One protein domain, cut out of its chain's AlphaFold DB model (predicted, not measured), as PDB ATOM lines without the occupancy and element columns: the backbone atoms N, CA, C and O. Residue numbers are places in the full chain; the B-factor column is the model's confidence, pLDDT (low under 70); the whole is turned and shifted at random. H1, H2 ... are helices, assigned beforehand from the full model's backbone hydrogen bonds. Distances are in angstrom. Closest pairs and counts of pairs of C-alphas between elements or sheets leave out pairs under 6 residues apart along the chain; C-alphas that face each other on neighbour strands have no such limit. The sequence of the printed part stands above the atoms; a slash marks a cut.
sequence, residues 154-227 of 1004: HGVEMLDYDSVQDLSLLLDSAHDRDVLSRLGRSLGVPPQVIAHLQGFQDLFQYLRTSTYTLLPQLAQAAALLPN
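What this domain is: This is residues 154 to 227 of the 1004 residues of the protein "Putative MAP7 domain-containing protein 3" of Scophthalmus maximus (UniProt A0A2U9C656). This is a small, rounded cluster of five short helices: H2 and H4 run the same way through the middle, and H1, H3 and H5 stand on three sides of them. H3 folds back on H2 as a helical hairpin, H1 crosses near the first residue of H4, and H5 meets the last residue of H2. The printed part has 74 residues, with H1 to H5 in chain order and no named strand; the class is all helix. It is compact, with a radius of gyration of the C-alphas of 11.1 A and spans of 29 by 25 by 22 A.

Where its parts are: Find C-alpha 161 at (-18.382, -23.404, -29.173); from there H1 runs 15.2 A to residue 171. Next come H2, residues 177 to 186, 14.2 A long, and H3, residues 191 to 196. H4, residues 200 to 209, is 14.0 A long, and H5, residues 215 to 222, ends at C-alpha 222, (-30.526, -19.811, -43.391).

How they stand to each other: Begin at H2, the hub. It touches H3 at a tilt of 37 degrees, only just steep, opposite ways; the closest C-alphas, of Ser 181 and Ile 194, are 6.2 A apart. H2 and H5 only just touch, with 3 pairs of C-alphas within 8 A, Ser 186 and Ala 221 closest at 5.4 A. H1 and H2 touch only at the corner, and only just, with 3 such pairs; the C-alphas of Leu 171 and Leu 180 are closest, at 6.3 A. H1 touches H4 at a steep tilt of 52 degrees, opposite ways, with the C-alphas of Ser 168 and Phe 200 closest at 5.2 A. H4 is close to H2 but not clearly touching, at a shallow tilt of 22 degrees. H1 and H5 are apart. Every O i to N i+4 pair is within hydrogen-bond range in H1, H2, H4 and H5, and 1 of 2 is in H3.

The domain as a whole: The C-alphas farthest apart, of His 154 and His 175, are 29.6 A apart. The printed part has no cut, and the four links between helices are tight. Mean pLDDT of the printed part is 79.0; look for values under 70 at residues 154 to 155, 158, 174 to 176, 210 to 212 and 216.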
ATOM      1  N   HIS A 154     -35.013 -22.846 -28.843       59.25
ATOM      2  CA  HIS A 154     -33.823 -22.555 -28.039       59.25
ATOM      3  C   HIS A 154     -33.185 -21.253 -28.547       59.25
ATOM      4  O   HIS A 154     -33.156 -21.037 -29.759       59.25
ATOM      5  N   GLY A 155     -32.691 -20.388 -27.658       63.66
ATOM      6  CA  GLY A 155     -31.964 -19.175 -28.051       63.66
ATOM      7  C   GLY A 155     -30.623 -19.509 -28.712       63.66
ATOM      8  O   GLY A 155     -30.020 -20.530 -28.384       63.66
ATOM      9  N   VAL A 156     -30.147 -18.654 -29.624       72.25
ATOM     10  CA  VAL A 156     -28.868 -18.839 -30.354       72.25
ATOM     11  C   VAL A 156     -27.662 -19.027 -29.418       72.25
ATOM     12  O   VAL A 156     -26.727 -19.737 -29.777       72.25
ATOM     13  N   GLU A 157     -27.737 -18.531 -28.179       72.50
ATOM     14  CA  GLU A 157     -26.774 -18.791 -27.094       72.50
ATOM     15  C   GLU A 157     -26.514 -20.273 -26.782       72.50
ATOM     16  O   GLU A 157     -25.459 -20.597 -26.247       72.50
ATOM     17  N   MET A 158     -27.457 -21.168 -27.093       69.25
ATOM     18  CA  MET A 158     -27.334 -22.604 -26.814       69.25
ATOM     19  C   MET A 158     -26.496 -23.362 -27.863       69.25
ATOM     20  O   MET A 158     -26.356 -24.579 -27.751       69.25
ATOM     21  N   LEU A 159     -25.958 -22.690 -28.890       72.44
ATOM     22  CA  LEU A 159     -24.965 -23.298 -29.780       72.44
ATOM     23  C   LEU A 159     -23.631 -23.471 -29.041       72.44
ATOM     24  O   LEU A 159     -23.073 -22.521 -28.497       72.44
ATOM     25  N   ASP A 160     -23.114 -24.698 -29.058       74.19
ATOM     26  CA  ASP A 160     -21.803 -25.059 -28.534       74.19
ATOM     27  C   ASP A 160     -20.669 -24.355 -29.297       74.19
ATOM     28  O   ASP A 160     -20.798 -24.055 -30.485       74.19
ATOM     29  N   TYR A 161     -19.545 -24.107 -28.611       77.00
ATOM     30  CA  TYR A 161     -18.382 -23.404 -29.173       77.00
ATOM     31  C   TYR A 161     -17.928 -24.020 -30.504       77.00
ATOM     32  O   TYR A 161     -17.716 -23.295 -31.476       77.00
ATOM     33  N   ASP A 162     -17.893 -25.353 -30.583       75.12
ATOM     34  CA  ASP A 162     -17.558 -26.098 -31.797       75.12
ATOM     35  C   ASP A 162     -18.544 -25.818 -32.941       75.12
ATOM     36  O   ASP A 162     -18.117 -25.601 -34.069       75.12
ATOM     37  N   SER A 163     -19.855 -25.741 -32.678       77.56
ATOM     38  CA  SER A 163     -20.848 -25.346 -33.692       77.56
ATOM     39  C   SER A 163     -20.708 -23.893 -34.140       77.56
ATOM     40  O   SER A 163     -20.905 -23.604 -35.320       77.56
ATOM     41  N   VAL A 164     -20.370 -22.967 -33.237       82.81
ATOM     42  CA  VAL A 164     -20.100 -21.566 -33.608       82.81
ATOM     43  C   VAL A 164     -18.831 -21.481 -34.463       82.81
ATOM     44  O   VAL A 164     -18.808 -20.752 -35.457       82.81
ATOM     45  N   GLN A 165     -17.809 -22.276 -34.140       80.94
ATOM     46  CA  GLN A 165     -16.561 -22.357 -34.895       80.94
ATOM     47  C   GLN A 165     -16.746 -23.037 -36.264       80.94
ATOM     48  O   GLN A 165     -16.235 -22.520 -37.257       80.94
ATOM     49  N   ASP A 166     -17.526 -24.121 -36.345       78.81
ATOM     50  CA  ASP A 166     -17.934 -24.795 -37.590       78.81
ATOM     51  C   ASP A 166     -18.686 -23.828 -38.530       78.81
ATOM     52  O   ASP A 166     -18.473 -23.830 -39.745       78.81
ATOM     53  N   LEU A 167     -19.561 -22.980 -37.974       80.44
ATOM     54  CA  LEU A 167     -20.319 -21.972 -38.724       80.44
ATOM     55  C   LEU A 167     -19.451 -20.780 -39.156       80.44
ATOM     56  O   LEU A 167     -19.606 -20.305 -40.281       80.44
ATOM     57  N   SER A 168     -18.511 -20.336 -38.316       84.75
ATOM     58  CA  SER A 168     -17.501 -19.327 -38.672       84.75
ATOM     59  C   SER A 168     -16.615 -19.812 -39.824       84.75
ATOM     60  O   SER A 168     -16.554 -19.164 -40.867       84.75
ATOM     61  N   LEU A 169     -16.043 -21.017 -39.721       81.06
ATOM     62  CA  LEU A 169     -15.230 -21.628 -40.783       81.06
ATOM     63  C   LEU A 169     -15.996 -21.823 -42.107       81.06
ATOM     64  O   LEU A 169     -15.376 -21.913 -43.168       81.06
ATOM     65  N   LEU A 170     -17.331 -21.884 -42.061       76.50
ATOM     66  CA  LEU A 170     -18.195 -21.972 -43.238       76.50
ATOM     67  C   LEU A 170     -18.539 -20.607 -43.858       76.50
ATOM     68  O   LEU A 170     -18.660 -20.520 -45.078       76.50
ATOM     69  N   LEU A 171     -18.756 -19.573 -43.041       76.62
ATOM     70  CA  LEU A 171     -19.340 -18.291 -43.470       76.62
ATOM     71  C   LEU A 171     -18.330 -17.137 -43.562       76.62
ATOM     72  O   LEU A 171     -18.612 -16.149 -44.239       76.62
ATOM     73  N   ASP A 172     -17.148 -17.286 -42.959       81.19
ATOM     74  CA  ASP A 172     -16.076 -16.274 -42.961       81.19
ATOM     75  C   ASP A 172     -15.101 -16.433 -44.141       81.19
ATOM     76  O   ASP A 172     -14.127 -15.692 -44.289       81.19
ATOM     77  N   SER A 173     -15.418 -17.364 -45.046       74.00
ATOM     78  CA  SER A 173     -14.894 -17.409 -46.410       74.00
ATOM     79  C   SER A 173     -15.054 -16.046 -47.097       74.00
ATOM     80  O   SER A 173     -16.140 -15.462 -47.134       74.00
ATOM     81  N   ALA A 174     -13.985 -15.559 -47.732       56.22
ATOM     82  CA  ALA A 174     -13.982 -14.274 -48.440       56.22
ATOM     83  C   ALA A 174     -15.014 -14.183 -49.589       56.22
ATOM     84  O   ALA A 174     -15.320 -13.084 -50.045       56.22
ATOM     85  N   HIS A 175     -15.563 -15.318 -50.041       60.03
ATOM     86  CA  HIS A 175     -16.601 -15.385 -51.074       60.03
ATOM     87  C   HIS A 175     -18.031 -15.338 -50.496       60.03
ATOM     88  O   HIS A 175     -18.981 -15.077 -51.232       60.03
ATOM     89  N   ASP A 176     -18.193 -15.526 -49.180       66.69
ATOM     90  CA  ASP A 176     -19.485 -15.718 -48.507       66.69
ATOM     91  C   ASP A 176     -19.893 -14.532 -47.609       66.69
ATOM     92  O   ASP A 176     -20.979 -14.529 -47.026       66.69
ATOM     93  N   ARG A 177     -19.116 -13.437 -47.601       76.50
ATOM     94  CA  ARG A 177     -19.497 -12.131 -47.008       76.50
ATOM     95  C   ARG A 177     -20.896 -11.660 -47.417       76.50
ATOM     96  O   ARG A 177     -21.631 -11.068 -46.623       76.50
ATOM     97  N   ASP A 178     -21.269 -11.947 -48.658       79.00
ATOM     98  CA  ASP A 178     -22.564 -11.609 -49.241       79.00
ATOM     99  C   ASP A 178     -23.696 -12.523 -48.728       79.00
ATOM    100  O   ASP A 178     -24.853 -12.109 -48.646       79.00
ATOM    101  N   VAL A 179     -23.360 -13.755 -48.331       81.69
ATOM    102  CA  VAL A 179     -24.245 -14.745 -47.698       81.69
ATOM    103  C   VAL A 179     -24.463 -14.380 -46.227       81.69
ATOM    104  O   VAL A 179     -25.612 -14.286 -45.792       81.69
ATOM    105  N   LEU A 180     -23.391 -14.050 -45.497       85.38
ATOM    106  CA  LEU A 180     -23.436 -13.519 -44.129       85.38
ATOM    107  C   LEU A 180     -24.291 -12.239 -44.045       85.38
ATOM    108  O   LEU A 180     -25.171 -12.120 -43.191       85.38
ATOM    109  N   SER A 181     -24.102 -11.316 -44.993       85.75
ATOM    110  CA  SER A 181     -24.879 -10.071 -45.081       85.75
ATOM    111  C   SER A 181     -26.368 -10.306 -45.358       85.75
ATOM    112  O   SER A 181     -27.213  -9.544 -44.884       85.75
ATOM    113  N   ARG A 182     -26.719 -11.356 -46.113       86.38
ATOM    114  CA  ARG A 182     -28.118 -11.763 -46.339       86.38
ATOM    115  C   ARG A 182     -28.704 -12.427 -45.095       86.38
ATOM    116  O   ARG A 182     -29.824 -12.087 -44.728       86.38
ATOM    117  N   LEU A 183     -27.944 -13.289 -44.417       85.75
ATOM    118  CA  LEU A 183     -28.355 -13.940 -43.170       85.75
ATOM    119  C   LEU A 183     -28.682 -12.906 -42.081       85.75
ATOM    120  O   LEU A 183     -29.767 -12.959 -41.505       85.75
ATOM    121  N   GLY A 184     -27.811 -11.911 -41.877       86.38
ATOM    122  CA  GLY A 184     -28.059 -10.806 -40.944       86.38
ATOM    123  C   GLY A 184     -29.334 -10.018 -41.272       86.38
ATOM    124  O   GLY A 184     -30.152  -9.783 -40.385       86.38
ATOM    125  N   ARG A 185     -29.567  -9.676 -42.550       88.50
ATOM    126  CA  ARG A 185     -30.799  -8.978 -42.980       88.50
ATOM    127  C   ARG A 185     -32.054  -9.824 -42.754       88.50
ATOM    128  O   ARG A 185     -33.052  -9.297 -42.271       88.50
ATOM    129  N   SER A 186     -31.999 -11.121 -43.056       85.31
ATOM    130  CA  SER A 186     -33.101 -12.066 -42.812       85.31
ATOM    131  C   SER A 186     -33.398 -12.287 -41.322       85.31
ATOM    132  O   SER A 186     -34.495 -12.724 -40.987       85.31
ATOM    133  N   LEU A 187     -32.450 -11.965 -40.436       86.19
ATOM    134  CA  LEU A 187     -32.600 -11.990 -38.976       86.19
ATOM    135  C   LEU A 187     -32.910 -10.609 -38.367       86.19
ATOM    136  O   LEU A 187     -32.965 -10.476 -37.149       86.19
ATOM    137  N   GLY A 188     -33.138  -9.584 -39.195       83.06
ATOM    138  CA  GLY A 188     -33.517  -8.240 -38.744       83.06
ATOM    139  C   GLY A 188     -32.362  -7.363 -38.247       83.06
ATOM    140  O   GLY A 188     -32.617  -6.292 -37.699       83.06
ATOM    141  N   VAL A 189     -31.103  -7.769 -38.447       88.50
ATOM    142  CA  VAL A 189     -29.931  -6.980 -38.034       88.50
ATOM    143  C   VAL A 189     -29.862  -5.669 -38.846       88.50
ATOM    144  O   VAL A 189     -29.960  -5.715 -40.079       88.50
ATOM    145  N   PRO A 190     -29.678  -4.491 -38.211       84.06
ATOM    146  CA  PRO A 190     -29.643  -3.211 -38.917       84.06
ATOM    147  C   PRO A 190     -28.515  -3.136 -39.965       84.06
ATOM    148  O   PRO A 190     -27.394  -3.563 -39.676       84.06
ATOM    149  N   PRO A 191     -28.737  -2.542 -41.157       83.81
ATOM    150  CA  PRO A 191     -27.716  -2.453 -42.209       83.81
ATOM    151  C   PRO A 191     -26.394  -1.805 -41.771       83.81
ATOM    152  O   PRO A 191     -25.341  -2.166 -42.288       83.81
ATOM    153  N   GLN A 192     -26.452  -0.879 -40.811       86.69
ATOM    154  CA  GLN A 192     -25.300  -0.215 -40.201       86.69
ATOM    155  C   GLN A 192     -24.430  -1.212 -39.427       86.69
ATOM    156  O   GLN A 192     -23.219  -1.227 -39.598       86.69
ATOM    157  N   VAL A 193     -25.053  -2.088 -38.632       85.62
ATOM    158  CA  VAL A 193     -24.356  -3.151 -37.893       85.62
ATOM    159  C   VAL A 193     -23.736  -4.141 -38.877       85.62
ATOM    160  O   VAL A 193     -22.551  -4.437 -38.765       85.62
ATOM    161  N   ILE A 194     -24.492  -4.578 -39.893       86.44
ATOM    162  CA  ILE A 194     -24.012  -5.535 -40.911       86.44
ATOM    163  C   ILE A 194     -22.757  -5.027 -41.636       86.44
ATOM    164  O   ILE A 194     -21.868  -5.821 -41.936       86.44
ATOM    165  N   ALA A 195     -22.647  -3.718 -41.881       85.19
ATOM    166  CA  ALA A 195     -21.469  -3.115 -42.507       85.19
ATOM    167  C   ALA A 195     -20.191  -3.176 -41.639       85.19
ATOM    168  O   ALA A 195     -19.093  -3.076 -42.184       85.19
ATOM    169  N   HIS A 196     -20.321  -3.354 -40.319       87.00
ATOM    170  CA  HIS A 196     -19.201  -3.445 -39.377       87.00
ATOM    171  C   HIS A 196     -18.829  -4.879 -38.969       87.00
ATOM    172  O   HIS A 196     -17.765  -5.070 -38.384       87.00
ATOM    173  N   LEU A 197     -19.652  -5.885 -39.292       86.38
ATOM    174  CA  LEU A 197     -19.336  -7.290 -39.013       86.38
ATOM    175  C   LEU A 197     -18.085  -7.718 -39.798       86.38
ATOM    176  O   LEU A 197     -17.994  -7.503 -41.014       86.38
ATOM    177  N   GLN A 198     -17.126  -8.344 -39.121       83.56
ATOM    178  CA  GLN A 198     -15.942  -8.934 -39.741       83.56
ATOM    179  C   GLN A 198     -16.167 -10.411 -40.089       83.56
ATOM    180  O   GLN A 198     -15.691 -10.852 -41.140       83.56
ATOM    181  N   GLY A 199     -16.968 -11.120 -39.286       87.50
ATOM    182  CA  GLY A 199     -17.407 -12.490 -39.550       87.50
ATOM    183  C   GLY A 199     -18.700 -12.917 -38.839       87.50
ATOM    184  O   GLY A 199     -19.403 -12.122 -38.208       87.50
ATOM    185  N   PHE A 200     -19.020 -14.205 -38.937       87.81
ATOM    186  CA  PHE A 200     -20.155 -14.858 -38.293       87.81
ATOM    187  C   PHE A 200     -20.033 -14.844 -36.771       87.81
ATOM    188  O   PHE A 200     -21.057 -14.822 -36.098       87.81
ATOM    189  N   GLN A 201     -18.821 -14.792 -36.216       86.06
ATOM    190  CA  GLN A 201     -18.632 -14.656 -34.772       86.06
ATOM    191  C   GLN A 201     -19.137 -13.294 -34.250       86.06
ATOM    192  O   GLN A 201     -19.810 -13.257 -33.221       86.06
ATOM    193  N   ASP A 202     -18.943 -12.201 -35.001       87.38
ATOM    194  CA  ASP A 202     -19.541 -10.895 -34.675       87.38
ATOM    195  C   ASP A 202     -21.063 -10.921 -34.843       87.38
ATOM    196  O   ASP A 202     -21.796 -10.389 -34.007       87.38
ATOM    197  N   LEU A 203     -21.549 -11.565 -35.916       87.56
ATOM    198  CA  LEU A 203     -22.985 -11.736 -36.138       87.56
ATOM    199  C   LEU A 203     -23.607 -12.507 -34.971       87.56
ATOM    200  O   LEU A 203     -24.598 -12.055 -34.415       87.56
ATOM    201  N   PHE A 204     -23.013 -13.628 -34.566       87.75
ATOM    202  CA  PHE A 204     -23.434 -14.442 -33.431       87.75
ATOM    203  C   PHE A 204     -23.425 -13.637 -32.127       87.75
ATOM    204  O   PHE A 204     -24.410 -13.664 -31.395       87.75
ATOM    205  N   GLN A 205     -22.374 -12.856 -31.862       84.31
ATOM    206  CA  GLN A 205     -22.295 -12.032 -30.656       84.31
ATOM    207  C   GLN A 205     -23.346 -10.907 -30.643       84.31
ATOM    208  O   GLN A 205     -23.921 -10.614 -29.590       84.31
ATOM    209  N   TYR A 206     -23.685 -10.320 -31.796       84.88
ATOM    210  CA  TYR A 206     -24.815  -9.390 -31.918       84.88
ATOM    211  C   TYR A 206     -26.169 -10.104 -31.744       84.88
ATOM    212  O   TYR A 206     -27.008  -9.663 -30.958       84.88
ATOM    213  N   LEU A 207     -26.355 -11.254 -32.402       85.69
ATOM    214  CA  LEU A 207     -27.539 -12.122 -32.306       85.69
ATOM    215  C   LEU A 207     -27.733 -12.761 -30.920       85.69
ATOM    216  O   LEU A 207     -28.793 -13.323 -30.651       85.69
ATOM    217  N   ARG A 208     -26.716 -12.674 -30.059       82.19
ATOM    218  CA  ARG A 208     -26.730 -13.051 -28.646       82.19
ATOM    219  C   ARG A 208     -27.083 -11.877 -27.731       82.19
ATOM    220  O   ARG A 208     -27.879 -12.034 -26.817       82.19
ATOM    221  N   THR A 209     -26.478 -10.711 -27.956       75.69
ATOM    222  CA  THR A 209     -26.554  -9.562 -27.029       75.69
ATOM    223  C   THR A 209     -27.665  -8.562 -27.342       75.69
ATOM    224  O   THR A 209     -28.118  -7.860 -26.442       75.69
ATOM    225  N   SER A 210     -28.072  -8.453 -28.609       66.38
ATOM    226  CA  SER A 210     -28.866  -7.322 -29.116       66.38
ATOM    227  C   SER A 210     -30.216  -7.723 -29.718       66.38
ATOM    228  O   SER A 210     -31.093  -6.876 -29.874       66.38
ATOM    229  N   THR A 211     -30.414  -9.002 -30.049       64.69
ATOM    230  CA  THR A 211     -31.674  -9.524 -30.606       64.69
ATOM    231  C   THR A 211     -31.932 -10.936 -30.086       64.69
ATOM    232  O   THR A 211     -31.136 -11.823 -30.370       64.69
ATOM    233  N   TYR A 212     -33.048 -11.188 -29.395       66.12
ATOM    234  CA  TYR A 212     -33.413 -12.532 -28.917       66.12
ATOM    235  C   TYR A 212     -33.815 -13.461 -30.077       66.12
ATOM    236  O   TYR A 212     -34.999 -13.688 -30.334       66.12
ATOM    237  N   THR A 213     -32.825 -13.983 -30.804       77.06
ATOM    238  CA  THR A 213     -33.046 -14.907 -31.923       77.06
ATOM    239  C   THR A 213     -33.015 -16.362 -31.477       77.06
ATOM    240  O   THR A 213     -32.217 -16.776 -30.633       77.06
ATOM    241  N   LEU A 214     -33.918 -17.152 -32.055       77.94
ATOM    242  CA  LEU A 214     -34.098 -18.566 -31.740       77.94
ATOM    243  C   LEU A 214     -33.480 -19.445 -32.838       77.94
ATOM    244  O   LEU A 214     -33.556 -19.104 -34.019       77.94
ATOM    245  N   LEU A 215     -32.955 -20.624 -32.495       73.38
ATOM    246  CA  LEU A 215     -32.412 -21.604 -33.451       73.38
ATOM    247  C   LEU A 215     -33.364 -21.905 -34.632       73.38
ATOM    248  O   LEU A 215     -32.883 -21.961 -35.765       73.38
ATOM    249  N   PRO A 216     -34.696 -22.043 -34.443       69.00
ATOM    250  CA  PRO A 216     -35.627 -22.188 -35.563       69.00
ATOM    251  C   PRO A 216     -35.672 -20.972 -36.500       69.00
ATOM    252  O   PRO A 216     -35.833 -21.154 -37.702       69.00
ATOM    253  N   GLN A 217     -35.492 -19.751 -35.984       73.62
ATOM    254  CA  GLN A 217     -35.418 -18.527 -36.794       73.62
ATOM    255  C   GLN A 217     -34.078 -18.442 -37.535       73.62
ATOM    256  O   GLN A 217     -34.072 -18.127 -38.720       73.62
ATOM    257  N   LEU A 218     -32.963 -18.801 -36.884       80.81
ATOM    258  CA  LEU A 218     -31.647 -18.924 -37.524       80.81
ATOM    259  C   LEU A 218     -31.682 -19.940 -38.677       80.81
ATOM    260  O   LEU A 218     -31.239 -19.632 -39.781       80.81
ATOM    261  N   ALA A 219     -32.282 -21.112 -38.457       75.88
ATOM    262  CA  ALA A 219     -32.485 -22.121 -39.494       75.88
ATOM    263  C   ALA A 219     -33.430 -21.633 -40.612       75.88
ATOM    264  O   ALA A 219     -33.146 -21.832 -41.789       75.88
ATOM    265  N   GLN A 220     -34.528 -20.948 -40.277       76.44
ATOM    266  CA  GLN A 220     -35.469 -20.417 -41.270       76.44
ATOM    267  C   GLN A 220     -34.866 -19.278 -42.109       76.44
ATOM    268  O   GLN A 220     -35.118 -19.214 -43.310       76.44
ATOM    269  N   ALA A 221     -34.036 -18.417 -41.517       81.06
ATOM    270  CA  ALA A 221     -33.282 -17.389 -42.231       81.06
ATOM    271  C   ALA A 221     -32.172 -18.001 -43.101       81.06
ATOM    272  O   ALA A 221     -31.978 -17.570 -44.239       81.06
ATOM    273  N   ALA A 222     -31.493 -19.045 -42.612       80.88
ATOM    274  CA  ALA A 222     -30.526 -19.811 -43.391       80.88
ATOM    275  C   ALA A 222     -31.178 -20.493 -44.605       80.88
ATOM    276  O   ALA A 222     -30.606 -20.471 -45.689       80.88
ATOM    277  N   ALA A 223     -32.404 -21.009 -44.479       78.06
ATOM    278  CA  ALA A 223     -33.159 -21.601 -45.588       78.06
ATOM    279  C   ALA A 223     -33.523 -20.616 -46.725       78.06
ATOM    280  O   ALA A 223     -33.987 -21.055 -47.777       78.06
ATOM    281  N   LEU A 224     -33.303 -19.306 -46.544       79.44
ATOM    282  CA  LEU A 224     -33.459 -18.274 -47.581       79.44
ATOM    283  C   LEU A 224     -32.142 -17.929 -48.308       79.44
ATOM    284  O   LEU A 224     -32.128 -17.052 -49.174       79.44
ATOM    285  N   LEU A 225     -31.025 -18.581 -47.962       80.25
ATOM    286  CA  LEU A 225     -29.725 -18.344 -48.594       80.25
ATOM    287  C   LEU A 225     -29.623 -19.053 -49.961       80.25
ATOM    288  O   LEU A 225     -30.124 -20.165 -50.123       80.25
ATOM    289  N   PRO A 226     -28.940 -18.451 -50.957       72.75
ATOM    290  CA  PRO A 226     -28.927 -18.961 -52.331       72.75
ATOM    291  C   PRO A 226     -28.048 -20.205 -52.546       72.75
ATOM    292  O   PRO A 226     -28.156 -20.841 -53.592       72.75
ATOM    293  N   ASN A 227     -27.166 -20.549 -51.599       77.06
ATOM    294  CA  ASN A 227     -26.260 -21.693 -51.702       77.06
ATOM    295  C   ASN A 227     -26.799 -22.883 -50.875       77.06
ATOM    296  O   ASN A 227     -26.646 -22.874 -49.650       77.06
TER     297      ASN A 227